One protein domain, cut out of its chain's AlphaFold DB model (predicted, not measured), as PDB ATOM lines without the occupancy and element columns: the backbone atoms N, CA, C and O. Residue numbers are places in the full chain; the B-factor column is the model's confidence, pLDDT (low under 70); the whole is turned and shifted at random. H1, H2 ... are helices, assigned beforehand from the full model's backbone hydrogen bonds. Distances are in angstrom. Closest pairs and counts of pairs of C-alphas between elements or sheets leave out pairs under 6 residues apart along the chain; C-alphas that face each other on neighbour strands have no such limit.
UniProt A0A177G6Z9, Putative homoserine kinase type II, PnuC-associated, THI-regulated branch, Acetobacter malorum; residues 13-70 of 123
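This is residues 13 to 70 of the 123 residues of the protein "Putative homoserine kinase type II, PnuC-associated, THI-regulated branch" of Acetobacter malorum (UniProt A0A177G6Z9). A helical hairpin, H1 and H2, has a third helix, H3, packed slantwise on the first part of H1, while H2 packs on the last part of H1. The loop that joins the hairpin's two helices is long, and its residues 31 to 36 stick out at one end. The printed part has 58 residues with three named helices, in the order H1, H2, H3, and no named strand; the class is all helix. The whole is compact, with a radius of gyration of the C-alphas of 11.7 A, yet elongated in outline, spanning 33 by 21 by 17 A.

H1, residues 15 to 27, touches H2, residues 41 to 54, with residues 23 to 27 alone. Their closest C-alphas, those of Gly 27 and Met 44, are 5.3 A apart, and the two run opposite ways at a shallow tilt of 30 degrees. H1 touches H3, residues 59 to 68, with residues 16 to 20 alone. Their closest C-alphas, those of Ala 20 and Leu 65, are 5.8 A apart, and the two run the same way at a steep tilt of 54 degrees. H2 and H3 are apart. Every O i to N i+4 pair is within hydrogen-bond range in H1 and H3; in H2 it is 9 of 10.

H1 begins at C-alpha 15, (19.394, -5.030, -46.955), and is 17.9 A long from first to last C-alpha. H2, the longest helix by residues, measures 20.5 A and ends at C-alpha 54, (27.333, 1.521, -39.110). H3 measures 14.4 A and ends at C-alpha 68, (21.277, -15.944, -48.967).

The C-alphas of Ser 35 and Val 54, the two farthest apart, are 34.1 A from each other. The link from H1 to H2, residues 28 to 40, is long; that from H2 to H3 is tight, with 4 residues. The printed part has no cut. Its mean pLDDT is 96.4, and no printed residue is under 70.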
ATOM      1  N   THR A  13      14.413  -6.144 -52.849       92.94
ATOM      2  CA  THR A  13      14.858  -7.235 -51.966       92.94
ATOM      3  C   THR A  13      14.867  -6.793 -50.488       92.94
ATOM      4  O   THR A  13      13.887  -6.233 -49.984       92.94
ATOM      5  N   CYS A  14      15.950  -7.055 -49.755       95.44
ATOM      6  CA  CYS A  14      16.184  -6.560 -48.407       95.44
ATOM      7  C   CYS A  14      17.677  -6.269 -48.200       95.44
ATOM      8  O   CYS A  14      18.533  -6.858 -48.852       95.44
ATOM      9  N   ALA A  15      18.005  -5.429 -47.215       96.38
ATOM     10  CA  ALA A  15      19.394  -5.030 -46.955       96.38
ATOM     11  C   ALA A  15      20.351  -6.214 -46.691       96.38
ATOM     12  O   ALA A  15      21.542  -6.130 -46.974       96.38
ATOM     13  N   VAL A  16      19.845  -7.324 -46.138       98.12
ATOM     14  CA  VAL A  16      20.654  -8.530 -45.894       98.12
ATOM     15  C   VAL A  16      20.986  -9.253 -47.203       98.12
ATOM     16  O   VAL A  16      22.072  -9.815 -47.321       98.12
ATOM     17  N   PHE A  17      20.081  -9.217 -48.184       97.81
ATOM     18  CA  PHE A  17      20.332  -9.757 -49.516       97.81
ATOM     19  C   PHE A  17      21.418  -8.945 -50.229       97.81
ATOM     20  O   PHE A  17      22.392  -9.527 -50.694       97.81
ATOM     21  N   ASP A  18      21.332  -7.610 -50.201       97.25
ATOM     22  CA  ASP A  18      22.361  -6.736 -50.785       97.25
ATOM     23  C   ASP A  18      23.736  -6.946 -50.129       97.25
ATOM     24  O   ASP A  18      24.764  -6.988 -50.806       97.25
ATOM     25  N   LEU A  19      23.773  -7.146 -48.804       97.94
ATOM     26  CA  LEU A  19      25.006  -7.490 -48.093       97.94
ATOM     27  C   LEU A  19      25.561  -8.858 -48.525       97.94
ATOM     28  O   LEU A  19      26.775  -8.998 -48.674       97.94
ATOM     29  N   ALA A  20      24.700  -9.859 -48.742       98.19
ATOM     30  CA  ALA A  20      25.117 -11.159 -49.267       98.19
ATOM     31  C   ALA A  20      25.673 -11.042 -50.695       98.19
ATOM     32  O   ALA A  20      26.727 -11.615 -50.967       98.19
ATOM     33  N   VAL A  21      25.035 -10.253 -51.573       97.25
ATOM     34  CA  VAL A  21      25.553  -9.949 -52.921       97.25
ATOM     35  C   VAL A  21      26.939  -9.320 -52.803       97.25
ATOM     36  O   VAL A  21      27.887  -9.793 -53.423       97.25
ATOM     37  N   ALA A  22      27.098  -8.299 -51.958       96.81
ATOM     38  CA  ALA A  22      28.374  -7.613 -51.786       96.81
ATOM     39  C   ALA A  22      29.483  -8.549 -51.268       96.81
ATOM     40  O   ALA A  22      30.618  -8.486 -51.745       96.81
ATOM     41  N   LEU A  23      29.176  -9.438 -50.318       97.75
ATOM     42  CA  LEU A  23      30.128 -10.419 -49.787       97.75
ATOM     43  C   LEU A  23      30.494 -11.501 -50.804       97.75
ATOM     44  O   LEU A  23      31.668 -11.854 -50.912       97.75
ATOM     45  N   GLU A  24      29.518 -12.023 -51.543       97.25
ATOM     46  CA  GLU A  24      29.761 -13.024 -52.581       97.25
ATOM     47  C   GLU A  24      30.621 -12.433 -53.703       97.25
ATOM     48  O   GLU A  24      31.690 -12.971 -53.993       97.25
ATOM     49  N   ARG A  25      30.241 -11.259 -54.224       94.31
ATOM     50  CA  ARG A  25      30.915 -10.607 -55.357       94.31
ATOM     51  C   ARG A  25      32.322 -10.128 -55.029       94.31
ATOM     52  O   ARG A  25      33.171 -10.067 -55.913       94.31
ATOM     53  N   SER A  26      32.576  -9.775 -53.772       93.94
ATOM     54  CA  SER A  26      33.899  -9.328 -53.329       93.94
ATOM     55  C   SER A  26      34.774 -10.456 -52.789       93.94
ATOM     56  O   SER A  26      35.989 -10.305 -52.751       93.94
ATOM     57  N   GLY A  27      34.195 -11.574 -52.352       95.81
ATOM     58  CA  GLY A  27      34.920 -12.578 -51.579       95.81
ATOM     59  C   GLY A  27      34.917 -13.988 -52.156       95.81
ATOM     60  O   GLY A  27      35.626 -14.836 -51.619       95.81
ATOM     61  N   VAL A  28      34.145 -14.263 -53.208       96.00
ATOM     62  CA  VAL A  28      34.128 -15.558 -53.896       96.00
ATOM     63  C   VAL A  28      34.583 -15.363 -55.336       96.00
ATOM     64  O   VAL A  28      33.946 -14.663 -56.120       96.00
ATOM     65  N   LYS A  29      35.672 -16.034 -55.706       95.62
ATOM     66  CA  LYS A  29      36.125 -16.149 -57.096       95.62
ATOM     67  C   LYS A  29      35.260 -17.174 -57.824       95.62
ATOM     68  O   LYS A  29      35.684 -18.299 -58.071       95.62
ATOM     69  N   TRP A  30      34.011 -16.809 -58.084       93.94
ATOM     70  CA  TRP A  30      32.999 -17.742 -58.577       93.94
ATOM     71  C   TRP A  30      33.327 -18.314 -59.970       93.94
ATOM     72  O   TRP A  30      32.950 -19.443 -60.254       93.94
ATOM     73  N   LEU A  31      34.097 -17.588 -60.790       92.56
ATOM     74  CA  LEU A  31      34.611 -18.068 -62.083       92.56
ATOM     75  C   LEU A  31      35.648 -19.197 -61.956       92.56
ATOM     76  O   LEU A  31      35.872 -19.926 -62.914       92.56
ATOM     77  N   ASP A  32      36.279 -19.342 -60.788       94.31
ATOM     78  CA  ASP A  32      37.336 -20.329 -60.547       94.31
ATOM     79  C   ASP A  32      36.813 -21.572 -59.796       94.31
ATOM     80  O   ASP A  32      37.596 -22.440 -59.393       94.31
ATOM     81  N   LEU A  33      35.500 -21.672 -59.544       92.69
ATOM     82  CA  LEU A  33      34.915 -22.819 -58.844       92.69
ATOM     83  C   LEU A  33      35.106 -24.117 -59.651       92.69
ATOM     84  O   LEU A  33      35.008 -24.095 -60.872       92.69
ATOM     85  N   PRO A  34      35.343 -25.275 -58.999       93.19
ATOM     86  CA  PRO A  34      35.440 -25.511 -57.556       93.19
ATOM     87  C   PRO A  34      36.893 -25.505 -57.030       93.19
ATOM     88  O   PRO A  34      37.205 -26.238 -56.088       93.19
ATOM     89  N   SER A  35      37.799 -24.731 -57.635       92.25
ATOM     90  CA  SER A  35      39.224 -24.747 -57.278       92.25
ATOM     91  C   SER A  35      39.473 -24.421 -55.793       92.25
ATOM     92  O   SER A  35      38.702 -23.693 -55.159       92.25
ATOM     93  N   PRO A  36      40.567 -24.921 -55.189       90.00
ATOM     94  CA  PRO A  36      40.974 -24.488 -53.856       90.00
ATOM     95  C   PRO A  36      41.268 -22.979 -53.809       90.00
ATOM     96  O   PRO A  36      41.743 -22.397 -54.779       90.00
ATOM     97  N   GLY A  37      41.040 -22.340 -52.657       91.69
ATOM     98  CA  GLY A  37      41.417 -20.931 -52.450       91.69
ATOM     99  C   GLY A  37      40.513 -19.895 -53.132       91.69
ATOM    100  O   GLY A  37      40.895 -18.732 -53.255       91.69
ATOM    101  N   VAL A  38      39.311 -20.295 -53.552       95.44
ATOM    102  CA  VAL A  38      38.305 -19.417 -54.180       95.44
ATOM    103  C   VAL A  38      37.649 -18.426 -53.214       95.44
ATOM    104  O   VAL A  38      37.080 -17.437 -53.661       95.44
ATOM    105  N   VAL A  39      37.740 -18.657 -51.898       96.06
ATOM    106  CA  VAL A  39      37.188 -17.755 -50.875       96.06
ATOM    107  C   VAL A  39      38.276 -16.842 -50.318       96.06
ATOM    108  O   VAL A  39      39.267 -17.305 -49.753       96.06
ATOM    109  N   VAL A  40      38.054 -15.533 -50.410       96.19
ATOM    110  CA  VAL A  40      38.945 -14.483 -49.904       96.19
ATOM    111  C   VAL A  40      38.402 -13.955 -48.573       96.19
ATOM    112  O   VAL A  40      37.846 -12.859 -48.477       96.19
ATOM    113  N   TYR A  41      38.569 -14.751 -47.513       95.50
ATOM    114  CA  TYR A  41      38.056 -14.427 -46.174       95.50
ATOM    115  C   TYR A  41      38.451 -13.039 -45.643       95.50
ATOM    116  O   TYR A  41      37.573 -12.368 -45.100       95.50
ATOM    117  N   PRO A  42      39.701 -12.550 -45.808       96.69
ATOM    118  CA  PRO A  42      40.062 -11.218 -45.319       96.69
ATOM    119  C   PRO A  42      39.209 -10.098 -45.928       96.69
ATOM    120  O   PRO A  42      38.845  -9.155 -45.229       96.69
ATOM    121  N   GLN A  43      38.842 -10.217 -47.207       95.94
ATOM    122  CA  GLN A  43      38.019  -9.226 -47.900       95.94
ATOM    123  C   GLN A  43      36.565  -9.266 -47.419       95.94
ATOM    124  O   GLN A  43      36.000  -8.221 -47.094       95.94
ATOM    125  N   MET A  44      35.993 -10.467 -47.280       96.44
ATOM    126  CA  MET A  44      34.661 -10.649 -46.690       96.44
ATOM    127  C   MET A  44      34.594 -10.083 -45.269       96.44
ATOM    128  O   MET A  44      33.642  -9.390 -44.911       96.44
ATOM    129  N   GLN A  45      35.621 -10.352 -44.460       97.06
ATOM    130  CA  GLN A  45      35.699  -9.867 -43.089       97.06
ATOM    131  C   GLN A  45      35.791  -8.339 -43.037       97.06
ATOM    132  O   GLN A  45      35.055  -7.727 -42.267       97.06
ATOM    133  N   ALA A  46      36.638  -7.721 -43.867       97.75
ATOM    134  CA  ALA A  46      36.760  -6.266 -43.933       97.75
ATOM    135  C   ALA A  46      35.433  -5.597 -44.332       97.75
ATOM    136  O   ALA A  46      35.010  -4.635 -43.686       97.75
ATOM    137  N   LEU A  47      34.733  -6.139 -45.337       97.62
ATOM    138  CA  LEU A  47      33.425  -5.634 -45.765       97.62
ATOM    139  C   LEU A  47      32.387  -5.762 -44.643       97.62
ATOM    140  O   LEU A  47      31.717  -4.787 -44.301       97.62
ATOM    141  N   LEU A  48      32.289  -6.942 -44.026       97.50
ATOM    142  CA  LEU A  48      31.330  -7.202 -42.954       97.50
ATOM    143  C   LEU A  48      31.602  -6.345 -41.706       97.50
ATOM    144  O   LEU A  48      30.659  -5.898 -41.051       97.50
ATOM    145  N   GLN A  49      32.872  -6.097 -41.372       97.94
ATOM    146  CA  GLN A  49      33.264  -5.181 -40.297       97.94
ATOM    147  C   GLN A  49      32.863  -3.738 -40.625       97.94
ATOM    148  O   GLN A  49      32.257  -3.073 -39.785       97.94
ATOM    149  N   GLY A  50      33.133  -3.278 -41.851       97.88
ATOM    150  CA  GLY A  50      32.719  -1.958 -42.324       97.88
ATOM    151  C   GLY A  50      31.205  -1.761 -42.232       97.88
ATOM    152  O   GLY A  50      30.748  -0.798 -41.619       97.88
ATOM    153  N   TYR A  51      30.422  -2.714 -42.746       97.94
ATOM    154  CA  TYR A  51      28.960  -2.672 -42.660       97.94
ATOM    155  C   TYR A  51      28.465  -2.627 -41.204       97.94
ATOM    156  O   TYR A  51      27.667  -1.761 -40.836       97.94
ATOM    157  N   GLN A  52      28.979  -3.516 -40.344       97.69
ATOM    158  CA  GLN A  52      28.550  -3.597 -38.943       97.69
ATOM    159  C   GLN A  52      28.986  -2.408 -38.081       97.69
ATOM    160  O   GLN A  52      28.342  -2.153 -37.065       97.69
ATOM    161  N   SER A  53      30.021  -1.662 -38.483       98.19
ATOM    162  CA  SER A  53      30.411  -0.413 -37.812       98.19
ATOM    163  C   SER A  53      29.340   0.681 -37.903       98.19
ATOM    164  O   SER A  53      29.297   1.568 -37.056       98.19
ATOM    165  N   VAL A  54      28.456   0.595 -38.904       98.06
ATOM    166  CA  VAL A  54      27.333   1.521 -39.110       98.06
ATOM    167  C   VAL A  54      26.019   0.888 -38.655       98.06
ATOM    168  O   VAL A  54      25.232   1.529 -37.960       98.06
ATOM    169  N   ARG A  55      25.776  -0.377 -39.028       96.31
ATOM    170  CA  ARG A  55      24.558  -1.118 -38.676       96.31
ATOM    171  C   ARG A  55      24.895  -2.535 -38.202       96.31
ATOM    172  O   ARG A  55      25.112  -3.422 -39.032       96.31
ATOM    173  N   PRO A  56      24.876  -2.786 -36.885       97.31
ATOM    174  CA  PRO A  56      25.002  -4.133 -36.349       97.31
ATOM    175  C   PRO A  56      23.889  -5.041 -36.876       97.31
ATOM    176  O   PRO A  56      22.725  -4.643 -36.922       97.31
ATOM    177  N   LEU A  57      24.243  -6.270 -37.249       98.19
ATOM    178  CA  LEU A  57      23.262  -7.284 -37.629       98.19
ATOM    179  C   LEU A  57      22.636  -7.898 -36.375       98.19
ATOM    180  O   LEU A  57      23.338  -8.197 -35.408       98.19
ATOM    181  N   SER A  58      21.335  -8.144 -36.399       98.06
ATOM    182  CA  SER A  58      20.666  -9.031 -35.446       98.06
ATOM    183  C   SER A  58      21.038 -10.498 -35.697       98.06
ATOM    184  O   SER A  58      21.609 -10.854 -36.728       98.06
ATOM    185  N   GLU A  59      20.695 -11.384 -34.765       97.94
ATOM    186  CA  GLU A  59      20.886 -12.828 -34.941       97.94
ATOM    187  C   GLU A  59      20.116 -13.374 -36.155       97.94
ATOM    188  O   GLU A  59      20.680 -14.110 -36.964       97.94
ATOM    189  N   ALA A  60      18.865 -12.939 -36.336       98.19
ATOM    190  CA  ALA A  60      18.049 -13.331 -37.482       98.19
ATOM    191  C   ALA A  60      18.671 -12.874 -38.811       98.19
ATOM    192  O   ALA A  60      18.717 -13.642 -39.768       98.19
ATOM    193  N   GLU A  61      19.214 -11.654 -38.868       98.31
ATOM    194  CA  GLU A  61      19.892 -11.153 -40.068       98.31
ATOM    195  C   GLU A  61      21.201 -11.902 -40.347       98.31
ATOM    196  O   GLU A  61      21.498 -12.179 -41.505       98.31
ATOM    197  N   ARG A  62      21.964 -12.295 -39.316       98.06
ATOM    198  CA  ARG A  62      23.151 -13.153 -39.500       98.06
ATOM    199  C   ARG A  62      22.775 -14.518 -40.078       98.06
ATOM    200  O   ARG A  62      23.462 -15.007 -40.972       98.06
ATOM    201  N   ALA A  63      21.694 -15.124 -39.586       97.69
ATOM    202  CA  ALA A  63      21.199 -16.397 -40.104       97.69
ATOM    203  C   ALA A  63      20.719 -16.267 -41.560       97.69
ATOM    204  O   ALA A  63      21.079 -17.089 -42.405       97.69
ATOM    205  N   LEU A  64      19.972 -15.201 -41.868       98.06
ATOM    206  CA  LEU A  64      19.534 -14.889 -43.230       98.06
ATOM    207  C   LEU A  64      20.711 -14.640 -44.172       98.06
ATOM    208  O   LEU A  64      20.690 -15.126 -45.298       98.06
ATOM    209  N   LEU A  65      21.757 -13.947 -43.715       98.06
ATOM    210  CA  LEU A  65      22.941 -13.678 -44.525       98.06
ATOM    211  C   LEU A  65      23.573 -14.980 -45.029       98.06
ATOM    212  O   LEU A  65      23.830 -15.122 -46.220       98.06
ATOM    213  N   VAL A  66      23.748 -15.962 -44.140       96.19
ATOM    214  CA  VAL A  66      24.263 -17.293 -44.504       96.19
ATOM    215  C   VAL A  66      23.316 -18.014 -45.466       96.19
ATOM    216  O   VAL A  66      23.779 -18.659 -46.406       96.19
ATOM    217  N   ALA A  67      22.002 -17.903 -45.252       96.88
ATOM    218  CA  ALA A  67      20.999 -18.526 -46.113       96.88
ATOM    219  C   ALA A  67      20.961 -17.920 -47.528       96.88
ATOM    220  O   ALA A  67      20.680 -18.642 -48.485       96.88
ATOM    221  N   PHE A  68      21.270 -16.629 -47.674       97.94
ATOM    222  CA  PHE A  68      21.277 -15.944 -48.967       97.94
ATOM    223  C   PHE A  68      22.543 -16.175 -49.791       97.94
ATOM    224  O   PHE A  68      22.449 -16.118 -51.012       97.94
ATOM    225  N   MET A  69      23.693 -16.486 -49.184       96.94
ATOM    226  CA  MET A  69      24.955 -16.703 -49.917       96.94
ATOM    227  C   MET A  69      24.850 -17.608 -51.168       96.94
ATOM    228  O   MET A  69      25.407 -17.231 -52.195       96.94
ATOM    229  N   PRO A  70      24.147 -18.760 -51.154       95.88
ATOM    230  CA  PRO A  70      23.968 -19.563 -52.369       95.88
ATOM    231  C   PRO A  70      22.928 -19.009 -53.356       95.88
ATOM    232  O   PRO A  70      22.889 -19.444 -54.501       95.88
TER     233      PRO A  70